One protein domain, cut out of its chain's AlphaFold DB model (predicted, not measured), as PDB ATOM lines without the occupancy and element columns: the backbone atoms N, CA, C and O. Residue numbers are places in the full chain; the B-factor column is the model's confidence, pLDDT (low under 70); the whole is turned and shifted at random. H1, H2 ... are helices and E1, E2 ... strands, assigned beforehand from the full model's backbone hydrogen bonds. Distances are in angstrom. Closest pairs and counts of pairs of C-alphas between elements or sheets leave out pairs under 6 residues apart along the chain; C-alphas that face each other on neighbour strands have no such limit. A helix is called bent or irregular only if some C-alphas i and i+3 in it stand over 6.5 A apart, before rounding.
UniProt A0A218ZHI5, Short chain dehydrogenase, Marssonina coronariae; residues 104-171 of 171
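AT A GLANCE: This is residues 104 to 171 of the 171 residues of the protein "Short chain dehydrogenase" of Marssonina coronariae (UniProt A0A218ZHI5). A loose zigzag of chain: the long helix H3 and the helix H2 are joined by the short strand E1, which runs back between them, and a looped head with the tiny helix H1 sits beyond the start of H2. The far part of H3 and the tail after it, residues 159 to 171, stick out as a free arm at the other end, and no helix touches another. The printed part has 68 residues, with three named helices and one named strand in the order H1, H2, E1, H3; the class is mostly helix. The whole is loose, with a radius of gyration of the C-alphas of 15.4 A and spans of 48 by 21 by 19 A.

IN THESE COORDINATES: H3, the longest helix, holds residues 150 to 169 and measures 24.7 A from C-alpha 150 at (223.441, 185.413, 166.472) to C-alpha 169 at (209.985, 165.465, 160.872). It is irregular, with C-alphas 160 and 163 lying 7.6 A apart, and it has a kink of 56 degrees near residue 163. E1 holds residues 144 to 147 and is 9.9 A long. H2, residues 127 to 139, is 18.4 A long and begins at C-alpha 127 at (229.951, 193.293, 154.762). H1 is residues 113 to 116, 5.8 A long.

HOW THE PARTS SIT: E1 and H3 have their closest C-alphas at Gly 146 and Val 154, 5.6 A apart. E1 and H2 have theirs at Gly 137 and Val 145, 5.4 A apart, with a centre-to-centre distance of 8.8 A. H2 and H3 are apart. H1 is apart from H2, from E1 and from H3. E1 pairs with no named strand. Residues 105 to 106 pair with residues 125 to 126, parallel, in a stretch too short to be named. In H2, every O i to N i+4 pair is within hydrogen-bond range; in H3, 14 of 16 are. H1 is too short for such a pair, but its one O i to N i+3 pair is within range.

THE WHOLE: The two C-alphas farthest apart are those of Asp 119 and Gly 171, at 48.7 A, and the outline is a rod. Residues 159 to 171, of which 159 to 169 belong to H3, stand free; the body without them has 55 residues and spans 33 by 19 by 16 A. The printed part has no cut and ends at the chain's last residue, 171. The links from H2 to E1 and from E1 to H3 are tight, and the link from H1 to H2 is short, with 10 residues. The mean pLDDT of the printed part is 84.3, and residues 169 to 171 are under 70.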
ATOM      1  N   THR A 104     222.358 193.296 162.170       85.00
ATOM      2  CA  THR A 104     222.585 194.423 161.274       85.00
ATOM      3  C   THR A 104     223.890 194.237 160.499       85.00
ATOM      4  O   THR A 104     224.947 194.032 161.089       85.00
ATOM      5  N   VAL A 105     223.823 194.337 159.168       88.06
ATOM      6  CA  VAL A 105     225.002 194.388 158.293       88.06
ATOM      7  C   VAL A 105     225.100 195.786 157.697       88.06
ATOM      8  O   VAL A 105     224.180 196.230 157.003       88.06
ATOM      9  N   ALA A 106     226.218 196.467 157.945       88.44
ATOM     10  CA  ALA A 106     226.528 197.788 157.413       88.44
ATOM     11  C   ALA A 106     226.642 197.743 155.882       88.44
ATOM     12  O   ALA A 106     227.676 197.369 155.324       88.44
ATOM     13  N   THR A 107     225.560 198.118 155.198       84.06
ATOM     14  CA  THR A 107     225.494 198.213 153.734       84.06
ATOM     15  C   THR A 107     224.779 199.491 153.304       84.06
ATOM     16  O   THR A 107     223.970 200.051 154.041       84.06
ATOM     17  N   ASN A 108     225.003 199.912 152.059       83.94
ATOM     18  CA  ASN A 108     224.304 201.059 151.469       83.94
ATOM     19  C   ASN A 108     222.832 200.763 151.112       83.94
ATOM     20  O   ASN A 108     222.167 201.617 150.535       83.94
ATOM     21  N   LEU A 109     222.333 199.555 151.401       77.25
ATOM     22  CA  LEU A 109     220.950 199.154 151.117       77.25
ATOM     23  C   LEU A 109     219.963 199.639 152.184       77.25
ATOM     24  O   LEU A 109     218.754 199.627 151.954       77.25
ATOM     25  N   HIS A 110     220.461 200.063 153.343       75.69
ATOM     26  CA  HIS A 110     219.619 200.589 154.410       75.69
ATOM     27  C   HIS A 110     219.099 201.977 154.055       75.69
ATOM     28  O   HIS A 110     219.749 202.737 153.345       75.69
ATOM     29  N   ARG A 111     217.915 202.334 154.564       75.12
ATOM     30  CA  ARG A 111     217.312 203.652 154.305       75.12
ATOM     31  C   ARG A 111     218.189 204.793 154.835       75.12
ATOM     32  O   ARG A 111     218.307 205.813 154.167       75.12
ATOM     33  N   ASN A 112     218.831 204.555 155.983       80.56
ATOM     34  CA  ASN A 112     219.841 205.419 156.587       80.56
ATOM     35  C   ASN A 112     221.129 204.604 156.826       80.56
ATOM     36  O   ASN A 112     221.343 204.106 157.934       80.56
ATOM     37  N   PRO A 113     221.985 204.420 155.806       81.94
ATOM     38  CA  PRO A 113     223.198 203.603 155.919       81.94
ATOM     39  C   PRO A 113     224.155 204.083 157.010       81.94
ATOM     40  O   PRO A 113     224.818 203.278 157.657       81.94
ATOM     41  N   ASP A 114     224.189 205.394 157.246       83.88
ATOM     42  CA  ASP A 114     225.081 205.993 158.232       83.88
ATOM     43  C   ASP A 114     224.705 205.619 159.665       83.88
ATOM     44  O   ASP A 114     225.551 205.738 160.540       83.88
ATOM     45  N   ASP A 115     223.461 205.216 159.949       82.06
ATOM     46  CA  ASP A 115     222.989 204.934 161.318       82.06
ATOM     47  C   ASP A 115     223.374 203.540 161.817       82.06
ATOM     48  O   ASP A 115     223.307 203.258 163.010       82.06
ATOM     49  N   ILE A 116     223.806 202.676 160.905       81.81
ATOM     50  CA  ILE A 116     224.076 201.267 161.178       81.81
ATOM     51  C   ILE A 116     225.554 200.909 161.050       81.81
ATOM     52  O   ILE A 116     225.914 199.735 160.985       81.81
ATOM     53  N   THR A 117     226.422 201.906 160.940       86.06
ATOM     54  CA  THR A 117     227.861 201.691 160.906       86.06
ATOM     55  C   THR A 117     228.354 201.177 162.259       86.06
ATOM     56  O   THR A 117     227.720 201.371 163.297       86.06
ATOM     57  N   LYS A 118     229.508 200.503 162.264       86.50
ATOM     58  CA  LYS A 118     230.042 199.847 163.468       86.50
ATOM     59  C   LYS A 118     230.412 200.828 164.590       86.50
ATOM     60  O   LYS A 118     230.417 200.459 165.757       86.50
ATOM     61  N   ASP A 119     230.711 202.079 164.242       88.56
ATOM     62  CA  ASP A 119     230.949 203.166 165.197       88.56
ATOM     63  C   ASP A 119     229.676 203.613 165.930       88.56
ATOM     64  O   ASP A 119     229.766 204.037 167.081       88.56
ATOM     65  N   LYS A 120     228.498 203.477 165.307       87.12
ATOM     66  CA  LYS A 120     227.204 203.798 165.931       87.12
ATOM     67  C   LYS A 120     226.510 202.584 166.540       87.12
ATOM     68  O   LYS A 120     225.783 202.726 167.519       87.12
ATOM     69  N   ASN A 121     226.746 201.401 165.980       86.38
ATOM     70  CA  ASN A 121     226.238 200.128 166.469       86.38
ATOM     71  C   ASN A 121     227.383 199.095 166.513       86.38
ATOM     72  O   ASN A 121     227.695 198.510 165.473       86.38
ATOM     73  N   PRO A 122     227.994 198.838 167.686       87.69
ATOM     74  CA  PRO A 122     229.101 197.887 167.826       87.69
ATOM     75  C   PRO A 122     228.782 196.462 167.351       87.69
ATOM     76  O   PRO A 122     229.691 195.755 166.909       87.69
ATOM     77  N   ASP A 123     227.504 196.071 167.388       85.88
ATOM     78  CA  ASP A 123     227.022 194.754 166.952       85.88
ATOM     79  C   ASP A 123     226.798 194.674 165.435       85.88
ATOM     80  O   ASP A 123     226.511 193.603 164.896       85.88
ATOM     81  N   SER A 124     226.931 195.797 164.723       89.31
ATOM     82  CA  SER A 124     226.831 195.820 163.270       89.31
ATOM     83  C   SER A 124     228.057 195.186 162.616       89.31
ATOM     84  O   SER A 124     229.211 195.534 162.900       89.31
ATOM     85  N   LEU A 125     227.799 194.263 161.694       91.06
ATOM     86  CA  LEU A 125     228.831 193.595 160.913       91.06
ATOM     87  C   LEU A 125     229.205 194.438 159.699       91.06
ATOM     88  O   LEU A 125     228.348 194.935 158.964       91.06
ATOM     89  N   LYS A 126     230.503 194.527 159.411       91.62
ATOM     90  CA  LYS A 126     230.954 194.924 158.076       91.62
ATOM     91  C   LYS A 126     230.544 193.845 157.076       91.62
ATOM     92  O   LYS A 126     230.520 192.663 157.407       91.62
ATOM     93  N   LEU A 127     230.317 194.237 155.823       89.62
ATOM     94  CA  LEU A 127     229.951 193.293 154.762       89.62
ATOM     95  C   LEU A 127     230.938 192.117 154.640       89.62
ATOM     96  O   LEU A 127     230.504 190.985 154.476       89.62
ATOM     97  N   GLY A 128     232.245 192.369 154.759       92.06
ATOM     98  CA  GLY A 128     233.260 191.307 154.736       92.06
ATOM     99  C   GLY A 128     233.106 190.313 155.891       92.06
ATOM    100  O   GLY A 128     233.053 189.117 155.645       92.06
ATOM    101  N   GLU A 129     232.922 190.814 157.118       92.06
ATOM    102  CA  GLU A 129     232.706 189.979 158.311       92.06
ATOM    103  C   GLU A 129     231.453 189.106 158.146       92.06
ATOM    104  O   GLU A 129     231.475 187.919 158.450       92.06
ATOM    105  N   TYR A 130     230.369 189.674 157.612       91.81
ATOM    106  CA  TYR A 130     229.153 188.925 157.297       91.81
ATOM    107  C   TYR A 130     229.404 187.810 156.267       91.81
ATOM    108  O   TYR A 130     228.975 186.676 156.477       91.81
ATOM    109  N   MET A 131     230.118 188.106 155.178       93.44
ATOM    110  CA  MET A 131     230.412 187.113 154.141       93.44
ATOM    111  C   MET A 131     231.308 185.976 154.642       93.44
ATOM    112  O   MET A 131     231.148 184.851 154.167       93.44
ATOM    113  N   ASP A 132     232.196 186.234 155.605       94.88
ATOM    114  CA  ASP A 132     233.018 185.192 156.225       94.88
ATOM    115  C   ASP A 132     232.150 184.165 156.978       94.88
ATOM    116  O   ASP A 132     232.346 182.963 156.796       94.88
ATOM    117  N   PHE A 133     231.124 184.609 157.720       92.25
ATOM    118  CA  PHE A 133     230.153 183.701 158.355       92.25
ATOM    119  C   PHE A 133     229.361 182.885 157.328       92.25
ATOM    120  O   PHE A 133     229.206 181.675 157.491       92.25
ATOM    121  N   VAL A 134     228.874 183.529 156.260       91.75
ATOM    122  CA  VAL A 134     228.127 182.842 155.188       91.75
ATOM    123  C   VAL A 134     228.989 181.769 154.531       91.75
ATOM    124  O   VAL A 134     228.550 180.632 154.367       91.75
ATOM    125  N   LYS A 135     230.235 182.120 154.197       94.44
ATOM    126  CA  LYS A 135     231.196 181.196 153.600       94.44
ATOM    127  C   LYS A 135     231.465 180.009 154.524       94.44
ATOM    128  O   LYS A 135     231.359 178.874 154.069       94.44
ATOM    129  N   GLN A 136     231.762 180.265 155.797       92.31
ATOM    130  CA  GLN A 136     232.012 179.209 156.775       92.31
ATOM    131  C   GLN A 136     230.803 178.275 156.908       92.31
ATOM    132  O   GLN A 136     230.959 177.061 156.850       92.31
ATOM    133  N   GLY A 137     229.589 178.824 157.019       90.19
ATOM    134  CA  GLY A 137     228.374 178.016 157.112       90.19
ATOM    135  C   GLY A 137     228.147 177.119 155.892       90.19
ATOM    136  O   GLY A 137     227.700 175.983 156.040       90.19
ATOM    137  N   PHE A 138     228.501 177.591 154.695       90.06
ATOM    138  CA  PHE A 138     228.452 176.776 153.480       90.06
ATOM    139  C   PHE A 138     229.538 175.693 153.456       90.06
ATOM    140  O   PHE A 138     229.241 174.561 153.079       90.06
ATOM    141  N   GLU A 139     230.770 176.007 153.869       93.38
ATOM    142  CA  GLU A 139     231.874 175.037 153.969       93.38
ATOM    143  C   GLU A 139     231.593 173.939 155.010       93.38
ATOM    144  O   GLU A 139     231.988 172.790 154.816       93.38
ATOM    145  N   GLU A 140     230.867 174.273 156.079       90.88
ATOM    146  CA  GLU A 140     230.433 173.353 157.142       90.88
ATOM    147  C   GLU A 140     229.125 172.609 156.821       90.88
ATOM    148  O   GLU A 140     228.620 171.864 157.657       90.88
ATOM    149  N   ASP A 141     228.562 172.808 155.627       88.12
ATOM    150  CA  ASP A 141     227.306 172.200 155.185       88.12
ATOM    151  C   ASP A 141     226.104 172.497 156.114       88.12
ATOM    152  O   ASP A 141     225.153 171.720 156.191       88.12
ATOM    153  N   LYS A 142     226.067 173.671 156.755       85.31
ATOM    154  CA  LYS A 142     224.973 174.065 157.659       85.31
ATOM    155  C   LYS A 142     223.657 174.346 156.928       85.31
ATOM    156  O   LYS A 142     223.648 174.848 155.804       85.31
ATOM    157  N   GLU A 143     222.540 174.042 157.593       84.00
ATOM    158  CA  GLU A 143     221.175 174.413 157.168       84.00
ATOM    159  C   GLU A 143     220.742 175.779 157.730       84.00
ATOM    160  O   GLU A 143     219.855 176.429 157.185       84.00
ATOM    161  N   THR A 144     221.397 176.257 158.790       85.88
ATOM    162  CA  THR A 144     221.180 177.587 159.367       85.88
ATOM    163  C   THR A 144     222.524 178.220 159.701       85.88
ATOM    164  O   THR A 144     223.352 177.623 160.387       85.88
ATOM    165  N   VAL A 145     222.745 179.440 159.221       89.12
ATOM    166  CA  VAL A 145     223.977 180.204 159.413       89.12
ATOM    167  C   VAL A 145     223.666 181.452 160.232       89.12
ATOM    168  O   VAL A 145     223.102 182.419 159.722       89.12
ATOM    169  N   GLY A 146     224.030 181.434 161.513       88.81
ATOM    170  CA  GLY A 146     224.034 182.634 162.350       88.81
ATOM    171  C   GLY A 146     225.278 183.482 162.082       88.81
ATOM    172  O   GLY A 146     226.368 182.938 161.913       88.81
ATOM    173  N   ALA A 147     225.130 184.809 162.052       86.94
ATOM    174  CA  ALA A 147     226.256 185.729 161.869       86.94
ATOM    175  C   ALA A 147     226.384 186.717 163.036       86.94
ATOM    176  O   ALA A 147     225.388 187.248 163.535       86.94
ATOM    177  N   GLY A 148     227.624 186.992 163.450       85.75
ATOM    178  CA  GLY A 148     227.899 187.855 164.599       85.75
ATOM    179  C   GLY A 148     227.352 187.255 165.904       85.75
ATOM    180  O   GLY A 148     227.405 186.036 166.069       85.75
ATOM    181  N   PRO A 149     226.789 188.064 166.818       83.00
ATOM    182  CA  PRO A 149     226.214 187.572 168.076       83.00
ATOM    183  C   PRO A 149     225.109 186.511 167.910       83.00
ATOM    184  O   PRO A 149     224.886 185.711 168.816       83.00
ATOM    185  N   ASN A 150     224.439 186.451 166.750       82.75
ATOM    186  CA  ASN A 150     223.441 185.413 166.472       82.75
ATOM    187  C   ASN A 150     224.048 184.017 166.287       82.75
ATOM    188  O   ASN A 150     223.316 183.037 166.403       82.75
ATOM    189  N   PHE A 151     225.352 183.904 166.010       83.81
ATOM    190  CA  PHE A 151     226.020 182.614 165.842       83.81
ATOM    191  C   PHE A 151     225.795 181.705 167.059       83.81
ATOM    192  O   PHE A 151     225.283 180.599 166.919       83.81
ATOM    193  N   GLU A 152     226.071 182.202 168.267       84.38
ATOM    194  CA  GLU A 152     225.910 181.421 169.501       84.38
ATOM    195  C   GLU A 152     224.444 181.054 169.778       84.38
ATOM    196  O   GLU A 152     224.155 179.977 170.300       84.38
ATOM    197  N   ILE A 153     223.504 181.929 169.409       85.81
ATOM    198  CA  ILE A 153     222.066 181.686 169.584       85.81
ATOM    199  C   ILE A 153     221.603 180.547 168.674       85.81
ATOM    200  O   ILE A 153     220.894 179.652 169.138       85.81
ATOM    201  N   VAL A 154     222.016 180.563 167.403       84.06
ATOM    202  CA  VAL A 154     221.698 179.510 166.426       84.06
ATOM    203  C   VAL A 154     222.315 178.176 166.839       84.06
ATOM    204  O   VAL A 154     221.633 177.150 166.801       84.06
ATOM    205  N   GLU A 155     223.571 178.180 167.289       83.50
ATOM    206  CA  GLU A 155     224.252 176.973 167.774       83.50
ATOM    207  C   GLU A 155     223.553 176.392 169.011       83.50
ATOM    208  O   GLU A 155     223.300 175.184 169.080       83.50
ATOM    209  N   ARG A 156     223.153 177.246 169.966       87.75
ATOM    210  CA  ARG A 156     222.390 176.811 171.144       87.75
ATOM    211  C   ARG A 156     221.033 176.233 170.754       87.75
ATOM    212  O   ARG A 156     220.704 175.140 171.203       87.75
ATOM    213  N   TRP A 157     220.269 176.933 169.913       84.19
ATOM    214  CA  TRP A 157     218.960 176.462 169.449       84.19
ATOM    215  C   TRP A 157     219.068 175.092 168.777       84.19
ATOM    216  O   TRP A 157     218.321 174.171 169.099       84.19
ATOM    217  N   SER A 158     220.048 174.936 167.887       81.06
ATOM    218  CA  SER A 158     220.290 173.672 167.190       81.06
ATOM    219  C   SER A 158     220.658 172.561 168.174       81.06
ATOM    220  O   SER A 158     220.097 171.471 168.111       81.06
ATOM    221  N   THR A 159     221.538 172.847 169.135       85.00
ATOM    222  CA  THR A 159     221.951 171.876 170.160       85.00
ATOM    223  C   THR A 159     220.779 171.416 171.031       85.00
ATOM    224  O   THR A 159     220.657 170.225 171.317       85.00
ATOM    225  N   GLU A 160     219.914 172.340 171.451       89.88
ATOM    226  CA  GLU A 160     218.804 172.048 172.363       89.88
ATOM    227  C   GLU A 160     217.628 171.359 171.657       89.88
ATOM    228  O   GLU A 160     217.047 170.426 172.213       89.88
ATOM    229  N   PHE A 161     217.284 171.780 170.432       84.00
ATOM    230  CA  PHE A 161     216.016 171.405 169.798       84.00
ATOM    231  C   PHE A 161     216.141 170.494 168.570       84.00
ATOM    232  O   PHE A 161     215.127 169.933 168.141       84.00
ATOM    233  N   ALA A 162     217.335 170.275 167.996       76.50
ATOM    234  CA  ALA A 162     217.471 169.476 166.766       76.50
ATOM    235  C   ALA A 162     216.895 168.057 166.899       76.50
ATOM    236  O   ALA A 162     216.256 167.558 165.971       76.50
ATOM    237  N   GLY A 163     217.062 167.416 168.060       77.62
ATOM    238  CA  GLY A 163     216.518 166.077 168.305       77.62
ATOM    239  C   GLY A 163     214.987 166.029 168.266       77.62
ATOM    240  O   GLY A 163     214.411 165.055 167.778       77.62
ATOM    241  N   ASP A 164     214.315 167.079 168.733       82.56
ATOM    242  CA  ASP A 164     212.853 167.157 168.715       82.56
ATOM    243  C   ASP A 164     212.325 167.539 167.329       82.56
ATOM    244  O   ASP A 164     211.331 166.966 166.875       82.56
ATOM    245  N   HIS A 165     213.045 168.399 166.602       71.75
ATOM    246  CA  HIS A 165     212.777 168.660 165.187       71.75
ATOM    247  C   HIS A 165     212.887 167.386 164.337       71.75
ATOM    248  O   HIS A 165     211.985 167.107 163.547       71.75
ATOM    249  N   GLN A 166     213.935 166.576 164.529       70.31
ATOM    250  CA  GLN A 166     214.106 165.309 163.806       70.31
ATOM    251  C   GLN A 166     212.964 164.329 164.088       70.31
ATOM    252  O   GLN A 166     212.392 163.776 163.150       70.31
ATOM    253  N   LYS A 167     212.579 164.158 165.361       75.94
ATOM    254  CA  LYS A 167     211.434 163.311 165.731       75.94
ATOM    255  C   LYS A 167     210.146 163.784 165.060       75.94
ATOM    256  O   LYS A 167     209.442 162.969 164.472       75.94
ATOM    257  N   ALA A 168     209.862 165.087 165.111       72.69
ATOM    258  CA  ALA A 168     208.672 165.667 164.493       72.69
ATOM    259  C   ALA A 168     208.669 165.519 162.960       72.69
ATOM    260  O   ALA A 168     207.618 165.287 162.366       72.69
ATOM    261  N   ALA A 169     209.835 165.625 162.317       61.84
ATOM    262  CA  ALA A 169     209.985 165.465 160.872       61.84
ATOM    263  C   ALA A 169     209.907 163.999 160.403       61.84
ATOM    264  O   ALA A 169     209.539 163.745 159.254       61.84
ATOM    265  N   SER A 170     210.243 163.045 161.279       65.06
ATOM    266  CA  SER A 170     210.207 161.600 161.008       65.06
ATOM    267  C   SER A 170     208.833 160.937 161.184       65.06
ATOM    268  O   SER A 170     208.756 159.714 161.085       65.06
ATOM    269  N   GLY A 171     207.789 161.731 161.464       50.81
ATOM    270  CA  GLY A 171     206.405 161.267 161.622       50.81
ATOM    271  C   GLY A 171     205.880 160.442 160.453       50.81
ATOM    272  O   GLY A 171     206.151 160.815 159.287       50.81
TER     273      GLY A 171